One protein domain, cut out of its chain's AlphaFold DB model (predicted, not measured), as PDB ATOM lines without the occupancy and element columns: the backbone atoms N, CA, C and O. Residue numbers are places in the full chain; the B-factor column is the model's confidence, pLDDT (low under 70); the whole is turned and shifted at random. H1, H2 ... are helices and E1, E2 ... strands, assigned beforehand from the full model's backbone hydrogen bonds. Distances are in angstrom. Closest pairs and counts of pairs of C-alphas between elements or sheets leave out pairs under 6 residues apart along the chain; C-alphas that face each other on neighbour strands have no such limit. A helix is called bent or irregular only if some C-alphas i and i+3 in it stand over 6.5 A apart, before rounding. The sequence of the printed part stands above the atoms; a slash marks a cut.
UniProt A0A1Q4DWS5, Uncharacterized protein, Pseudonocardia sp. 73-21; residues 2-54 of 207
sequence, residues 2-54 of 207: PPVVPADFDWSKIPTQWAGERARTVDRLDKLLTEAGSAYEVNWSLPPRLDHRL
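Overview. This is residues 2 to 54 of the 207 residues of an uncharacterized protein of Pseudonocardia sp. 73-21 (UniProt A0A1Q4DWS5). What would one see first in this model? One helix, H1, is side by side with a small hairpin of two strands, E1 and E2, and packs on it mainly through E1, while the long opening stretch, residues 2 to 20, makes a wide arc with no named element, from which residues 4 to 10 stick out. What is it made of? The printed part has 53 residues with one named helix and two named strands, in the order H1, E1, E2 along the chain; the sheet has the order E1 - E2 and is antiparallel. The class is mixed, helices and strands, with under half of the residues in named elements. How large and how dense is it? It is only just compact, close to loose, with a radius of gyration of the C-alphas of 11.4 A and spans of 31 by 22 by 17 A.

Along the chain. What comes first? Residues 2 to 20 hold no named element; the C-alpha of Pro 2 is at (12.338, -9.250, 11.801). Where is the helix? H1 is residues 21 to 35, 20.9 A from first to last C-alpha, and it begins with C-alpha 21 at (7.467, -9.228, -8.521). Where are the strands? E1 is residues 40 to 43, 9.3 A long from first to last C-alpha. E2 is residues 49 to 52, 10.1 A long, and ends with C-alpha 52 at (-5.535, 0.564, 9.756).

Arrangement. How do the strands pair? E1 and E2 form a hairpin of antiparallel neighbours, with 137 degrees between their directions. C-alphas 40 and 52 face each other at 4.5 A, and N 43 and O 49, 2.8 A apart, and N 51 and O 41, 3.0 A apart, are within hydrogen-bond range. Where does the helix come in? H1 and E1 have 7 pairs of C-alphas within 8 A, the closest being those of Asp 30 and Val 42, 5.4 A apart. H1 and E2 are apart. Is the helix's backbone well formed? In H1 every O i to N i+4 pair is within hydrogen-bond range, and H1 is not bent.

Size, cuts and confidence. How far does it reach? The two C-alphas farthest apart are those of Thr 16 and Gly 37, at 31.2 A. Is it continuous, and are its links long? The printed part has no cut, and the links H1 to E1 and E1 to E2 are both tight. What lies out on its own? Residues 4 to 10 stand free. Where is confidence low? The mean pLDDT of the printed part is 75.4, and residues 2 to 19 are under 70.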
ATOM      1  N   PRO A   2      13.023  -8.892  13.046       30.83
ATOM      2  CA  PRO A   2      12.338  -9.250  11.801       30.83
ATOM      3  C   PRO A   2      10.821  -9.362  12.057       30.83
ATOM      4  O   PRO A   2      10.439  -9.635  13.198       30.83
ATOM      5  N   PRO A   3       9.959  -9.141  11.046       39.56
ATOM      6  CA  PRO A   3       8.523  -9.346  11.197       39.56
ATOM      7  C   PRO A   3       8.267 -10.794  11.620       39.56
ATOM      8  O   PRO A   3       8.819 -11.727  11.030       39.56
ATOM      9  N   VAL A   4       7.441 -10.983  12.648       41.91
ATOM     10  CA  VAL A   4       6.931 -12.305  13.009       41.91
ATOM     11  C   VAL A   4       5.868 -12.654  11.973       41.91
ATOM     12  O   VAL A   4       4.677 -12.449  12.178       41.91
ATOM     13  N   VAL A   5       6.313 -13.146  10.820       51.84
ATOM     14  CA  VAL A   5       5.468 -14.012  10.001       51.84
ATOM     15  C   VAL A   5       5.178 -15.231  10.886       51.84
ATOM     16  O   VAL A   5       6.138 -15.805  11.414       51.84
ATOM     17  N   PRO A   6       3.909 -15.615  11.114       47.28
ATOM     18  CA  PRO A   6       3.601 -16.841  11.839       47.28
ATOM     19  C   PRO A   6       4.408 -17.995  11.237       47.28
ATOM     20  O   PRO A   6       4.495 -18.118  10.012       47.28
ATOM     21  N   ALA A   7       5.058 -18.807  12.073       48.25
ATOM     22  CA  ALA A   7       5.947 -19.879  11.608       48.25
ATOM     23  C   ALA A   7       5.229 -20.920  10.718       48.25
ATOM     24  O   ALA A   7       5.871 -21.704  10.026       48.25
ATOM     25  N   ASP A   8       3.899 -20.903  10.728       50.81
ATOM     26  CA  ASP A   8       2.964 -21.726   9.974       50.81
ATOM     27  C   ASP A   8       2.343 -21.007   8.759       50.81
ATOM     28  O   ASP A   8       1.402 -21.529   8.153       50.81
ATOM     29  N   PHE A   9       2.851 -19.829   8.364       54.53
ATOM     30  CA  PHE A   9       2.380 -19.141   7.161       54.53
ATOM     31  C   PHE A   9       2.759 -19.941   5.910       54.53
ATOM     32  O   PHE A   9       3.885 -19.907   5.408       54.53
ATOM     33  N   ASP A  10       1.785 -20.696   5.421       60.34
ATOM     34  CA  ASP A  10       1.922 -21.562   4.268       60.34
ATOM     35  C   ASP A  10       1.969 -20.743   2.971       60.34
ATOM     36  O   ASP A  10       0.946 -20.412   2.360       60.34
ATOM     37  N   TRP A  11       3.192 -20.455   2.530       54.88
ATOM     38  CA  TRP A  11       3.494 -19.787   1.265       54.88
ATOM     39  C   TRP A  11       2.916 -20.508   0.035       54.88
ATOM     40  O   TRP A  11       2.780 -19.886  -1.018       54.88
ATOM     41  N   SER A  12       2.536 -21.788   0.150       48.16
ATOM     42  CA  SER A  12       1.902 -22.554  -0.931       48.16
ATOM     43  C   SER A  12       0.410 -22.250  -1.117       48.16
ATOM     44  O   SER A  12      -0.159 -22.570  -2.161       48.16
ATOM     45  N   LYS A  13      -0.221 -21.566  -0.150       50.03
ATOM     46  CA  LYS A  13      -1.619 -21.102  -0.235       50.03
ATOM     47  C   LYS A  13      -1.778 -19.775  -0.967       50.03
ATOM     48  O   LYS A  13      -2.907 -19.360  -1.227       50.03
ATOM     49  N   ILE A  14      -0.678 -19.114  -1.321       52.22
ATOM     50  CA  ILE A  14      -0.716 -17.990  -2.252       52.22
ATOM     51  C   ILE A  14      -1.049 -18.574  -3.634       52.22
ATOM     52  O   ILE A  14      -0.282 -19.400  -4.130       52.22
ATOM     53  N   PRO A  15      -2.164 -18.180  -4.284       46.34
ATOM     54  CA  PRO A  15      -2.489 -18.673  -5.613       46.34
ATOM     55  C   PRO A  15      -1.298 -18.438  -6.539       46.34
ATOM     56  O   PRO A  15      -0.777 -17.326  -6.606       46.34
ATOM     57  N   THR A  16      -0.897 -19.461  -7.294       47.97
ATOM     58  CA  THR A  16       0.269 -19.487  -8.204       47.97
ATOM     59  C   THR A  16       0.303 -18.322  -9.208       47.97
ATOM     60  O   THR A  16       1.333 -18.028  -9.801       47.97
ATOM     61  N   GLN A  17      -0.814 -17.606  -9.347       46.38
ATOM     62  CA  GLN A  17      -1.007 -16.377 -10.120       46.38
ATOM     63  C   GLN A  17      -0.287 -15.141  -9.522       46.38
ATOM     64  O   GLN A  17      -0.235 -14.094 -10.163       46.38
ATOM     65  N   TRP A  18       0.249 -15.246  -8.298       50.62
ATOM     66  CA  TRP A  18       0.876 -14.155  -7.531       50.62
ATOM     67  C   TRP A  18       2.369 -14.383  -7.241       50.62
ATOM     68  O   TRP A  18       3.024 -13.511  -6.664       50.62
ATOM     69  N   ALA A  19       2.927 -15.527  -7.646       51.03
ATOM     70  CA  ALA A  19       4.350 -15.813  -7.507       51.03
ATOM     71  C   ALA A  19       5.163 -14.876  -8.421       51.03
ATOM     72  O   ALA A  19       5.106 -14.987  -9.644       51.03
ATOM     73  N   GLY A  20       5.898 -13.919  -7.841       71.50
ATOM     74  CA  GLY A  20       6.747 -12.999  -8.606       71.50
ATOM     75  C   GLY A  20       6.936 -11.611  -7.989       71.50
ATOM     76  O   GLY A  20       6.924 -11.426  -6.774       71.50
ATOM     77  N   GLU A  21       7.145 -10.622  -8.860       73.12
ATOM     78  CA  GLU A  21       7.467  -9.228  -8.521       73.12
ATOM     79  C   GLU A  21       6.397  -8.540  -7.667       73.12
ATOM     80  O   GLU A  21       6.739  -7.831  -6.727       73.12
ATOM     81  N   ARG A  22       5.107  -8.813  -7.909       75.81
ATOM     82  CA  ARG A  22       4.004  -8.232  -7.125       75.81
ATOM     83  C   ARG A  22       4.071  -8.591  -5.640       75.81
ATOM     84  O   ARG A  22       3.953  -7.693  -4.814       75.81
ATOM     85  N   ALA A  23       4.296  -9.860  -5.298       80.31
ATOM     86  CA  ALA A  23       4.430 -10.284  -3.902       80.31
ATOM     87  C   ALA A  23       5.638  -9.618  -3.221       80.31
ATOM     88  O   ALA A  23       5.521  -9.142  -2.097       80.31
ATOM     89  N   ARG A  24       6.771  -9.491  -3.935       84.31
ATOM     90  CA  ARG A  24       7.955  -8.761  -3.443       84.31
ATOM     91  C   ARG A  24       7.683  -7.274  -3.226       84.31
ATOM     92  O   ARG A  24       8.177  -6.703  -2.262       84.31
ATOM     93  N   THR A  25       6.903  -6.644  -4.101       89.62
ATOM     94  CA  THR A  25       6.510  -5.237  -3.948       89.62
ATOM     95  C   THR A  25       5.617  -5.037  -2.727       89.62
ATOM     96  O   THR A  25       5.830  -4.088  -1.978       89.62
ATOM     97  N   VAL A  26       4.654  -5.935  -2.498       89.94
ATOM     98  CA  VAL A  26       3.771  -5.881  -1.322       89.94
ATOM     99  C   VAL A  26       4.558  -6.129  -0.028       89.94
ATOM    100  O   VAL A  26       4.406  -5.360   0.913       89.94
ATOM    101  N   ASP A  27       5.471  -7.105  -0.008       90.94
ATOM    102  CA  ASP A  27       6.374  -7.360   1.131       90.94
ATOM    103  C   ASP A  27       7.275  -6.152   1.428       90.94
ATOM    104  O   ASP A  27       7.439  -5.734   2.573       90.94
ATOM    105  N   ARG A  28       7.823  -5.526   0.380       93.06
ATOM    106  CA  ARG A  28       8.618  -4.306   0.528       93.06
ATOM    107  C   ARG A  28       7.790  -3.151   1.091       93.06
ATOM    108  O   ARG A  28       8.304  -2.403   1.917       93.06
ATOM    109  N   LEU A  29       6.539  -2.997   0.654       94.25
ATOM    110  CA  LEU A  29       5.629  -1.992   1.200       94.25
ATOM    111  C   LEU A  29       5.351  -2.250   2.686       94.25
ATOM    112  O   LEU A  29       5.452  -1.320   3.478       94.25
ATOM    113  N   ASP A  30       5.061  -3.494   3.067       93.69
ATOM    114  CA  ASP A  30       4.781  -3.872   4.457       93.69
ATOM    115  C   ASP A  30       5.960  -3.558   5.394       93.69
ATOM    116  O   ASP A  30       5.795  -2.947   6.455       93.69
ATOM    117  N   LYS A  31       7.185  -3.864   4.947       93.81
ATOM    118  CA  LYS A  31       8.423  -3.507   5.657       93.81
ATOM    119  C   LYS A  31       8.573  -2.002   5.830       93.81
ATOM    120  O   LYS A  31       8.789  -1.548   6.949       93.81
ATOM    121  N   LEU A  32       8.400  -1.227   4.757       97.00
ATOM    122  CA  LEU A  32       8.503   0.234   4.813       97.00
ATOM    123  C   LEU A  32       7.460   0.849   5.755       97.00
ATOM    124  O   LEU A  32       7.791   1.740   6.533       97.00
ATOM    125  N   LEU A  33       6.213   0.371   5.713       95.38
ATOM    126  CA  LEU A  33       5.149   0.836   6.608       95.38
ATOM    127  C   LEU A  33       5.463   0.516   8.072       95.38
ATOM    128  O   LEU A  33       5.217   1.345   8.947       95.38
ATOM    129  N   THR A  34       6.023  -0.662   8.334       92.94
ATOM    130  CA  THR A  34       6.401  -1.098   9.681       92.94
ATOM    131  C   THR A  34       7.593  -0.302  10.220       92.94
ATOM    132  O   THR A  34       7.519   0.238  11.319       92.94
ATOM    133  N   GLU A  35       8.668  -0.166   9.441       94.94
ATOM    134  CA  GLU A  35       9.876   0.582   9.826       94.94
ATOM    135  C   GLU A  35       9.596   2.073  10.053       94.94
ATOM    136  O   GLU A  35      10.182   2.682  10.947       94.94
ATOM    137  N   ALA A  36       8.673   2.655   9.284       95.75
ATOM    138  CA  ALA A  36       8.263   4.047   9.433       95.75
ATOM    139  C   ALA A  36       7.277   4.290  10.593       95.75
ATOM    140  O   ALA A  36       6.908   5.438  10.831       95.75
ATOM    141  N   GLY A  37       6.815   3.244  11.293       92.50
ATOM    142  CA  GLY A  37       5.801   3.378  12.344       92.50
ATOM    143  C   GLY A  37       4.440   3.840  11.814       92.50
ATOM    144  O   GLY A  37       3.742   4.613  12.467       92.50
ATOM    145  N   SER A  38       4.074   3.415  10.602       95.38
ATOM    146  CA  SER A  38       2.833   3.829   9.949       95.38
ATOM    147  C   SER A  38       1.593   3.352  10.711       95.38
ATOM    148  O   SER A  38       1.530   2.214  11.185       95.38
ATOM    149  N   ALA A  39       0.557   4.194  10.713       94.50
ATOM    150  CA  ALA A  39      -0.793   3.851  11.163       94.50
ATOM    151  C   ALA A  39      -1.509   2.845  10.238       94.50
ATOM    152  O   ALA A  39      -2.637   2.448  10.523       94.50
ATOM    153  N   TYR A  40      -0.877   2.455   9.129       95.62
ATOM    154  CA  TYR A  40      -1.375   1.462   8.184       95.62
ATOM    155  C   TYR A  40      -0.469   0.237   8.142       95.62
ATOM    156  O   TYR A  40       0.748   0.328   8.337       95.62
ATOM    157  N   GLU A  41      -1.067  -0.897   7.805       94.19
ATOM    158  CA  GLU A  41      -0.370  -2.156   7.577       94.19
ATOM    159  C   GLU A  41      -0.930  -2.889   6.364       94.19
ATOM    160  O   GLU A  41      -2.050  -2.630   5.909       94.19
ATOM    161  N   VAL A  42      -0.126  -3.797   5.809       92.88
ATOM    162  CA  VAL A  42      -0.593  -4.660   4.732       92.88
ATOM    163  C   VAL A  42      -1.406  -5.799   5.333       92.88
ATOM    164  O   VAL A  42      -0.898  -6.635   6.073       92.88
ATOM    165  N   ASN A  43      -2.669  -5.890   4.932       88.19
ATOM    166  CA  ASN A  43      -3.448  -7.097   5.120       88.19
ATOM    167  C   ASN A  43      -3.205  -8.046   3.944       88.19
ATOM    168  O   ASN A  43      -3.567  -7.760   2.797       88.19
ATOM    169  N   TRP A  44      -2.639  -9.207   4.261       85.62
ATOM    170  CA  TRP A  44      -2.260 -10.254   3.313       85.62
ATOM    171  C   TRP A  44      -3.429 -11.124   2.815       85.62
ATOM    172  O   TRP A  44      -3.215 -12.191   2.243       85.62
ATOM    173  N   SER A  45      -4.677 -10.675   2.991       77.69
ATOM    174  CA  SER A  45      -5.842 -11.261   2.322       77.69
ATOM    175  C   SER A  45      -5.683 -11.281   0.801       77.69
ATOM    176  O   SER A  45      -4.816 -10.609   0.251       77.69
ATOM    177  N   LEU A  46      -6.569 -11.980   0.095       75.69
ATOM    178  CA  LEU A  46      -6.587 -11.983  -1.366       75.69
ATOM    179  C   LEU A  46      -7.816 -11.213  -1.885       75.69
ATOM    180  O   LEU A  46      -8.938 -11.661  -1.643       75.69
ATOM    181  N   PRO A  47      -7.638 -10.089  -2.610       81.62
ATOM    182  CA  PRO A  47      -6.370  -9.398  -2.891       81.62
ATOM    183  C   PRO A  47      -5.791  -8.667  -1.653       81.62
ATOM    184  O   PRO A  47      -6.572  -8.263  -0.783       81.62
ATOM    185  N   PRO A  48      -4.458  -8.450  -1.573       85.44
ATOM    186  CA  PRO A  48      -3.834  -7.668  -0.519       85.44
ATOM    187  C   PRO A  48      -4.364  -6.250  -0.522       85.44
ATOM    188  O   PRO A  48      -4.673  -5.675  -1.572       85.44
ATOM    189  N   ARG A  49      -4.462  -5.686   0.670       89.38
ATOM    190  CA  ARG A  49      -5.031  -4.362   0.897       89.38
ATOM    191  C   ARG A  49      -4.309  -3.676   2.046       89.38
ATOM    192  O   ARG A  49      -3.563  -4.317   2.778       89.38
ATOM    193  N   LEU A  50      -4.551  -2.380   2.193       93.94
ATOM    194  CA  LEU A  50      -4.148  -1.646   3.385       93.94
ATOM    195  C   LEU A  50      -5.305  -1.631   4.374       93.94
ATOM    196  O   LEU A  50      -6.434  -1.306   3.998       93.94
ATOM    197  N   ASP A  51      -4.990  -1.945   5.619       94.88
ATOM    198  CA  ASP A  51      -5.876  -1.780   6.761       94.88
ATOM    199  C   ASP A  51      -5.220  -0.771   7.730       94.88
ATOM    200  O   ASP A  51      -4.012  -0.506   7.670       94.88
ATOM    201  N   HIS A  52      -6.025  -0.148   8.584       95.38
ATOM    202  CA  HIS A  52      -5.535   0.564   9.756       95.38
ATOM    203  C   HIS A  52      -4.874  -0.438  10.699       95.38
ATOM    204  O   HIS A  52      -5.410  -1.518  10.928       95.38
ATOM    205  N   ARG A  53      -3.720  -0.063  11.245       93.62
ATOM    206  CA  ARG A  53      -2.971  -0.896  12.177       93.62
ATOM    207  C   ARG A  53      -3.708  -0.984  13.508       93.62
ATOM    208  O   ARG A  53      -4.036   0.043  14.105       93.62
ATOM    209  N   LEU A  54      -3.921  -2.207  13.979       91.69
ATOM    210  CA  LEU A  54      -4.443  -2.471  15.315       91.69
ATOM    211  C   LEU A  54      -3.301  -2.668  16.313       91.69
ATOM    212  O   LEU A  54      -2.169  -2.994  15.952       91.69
TER     213      LEU A  54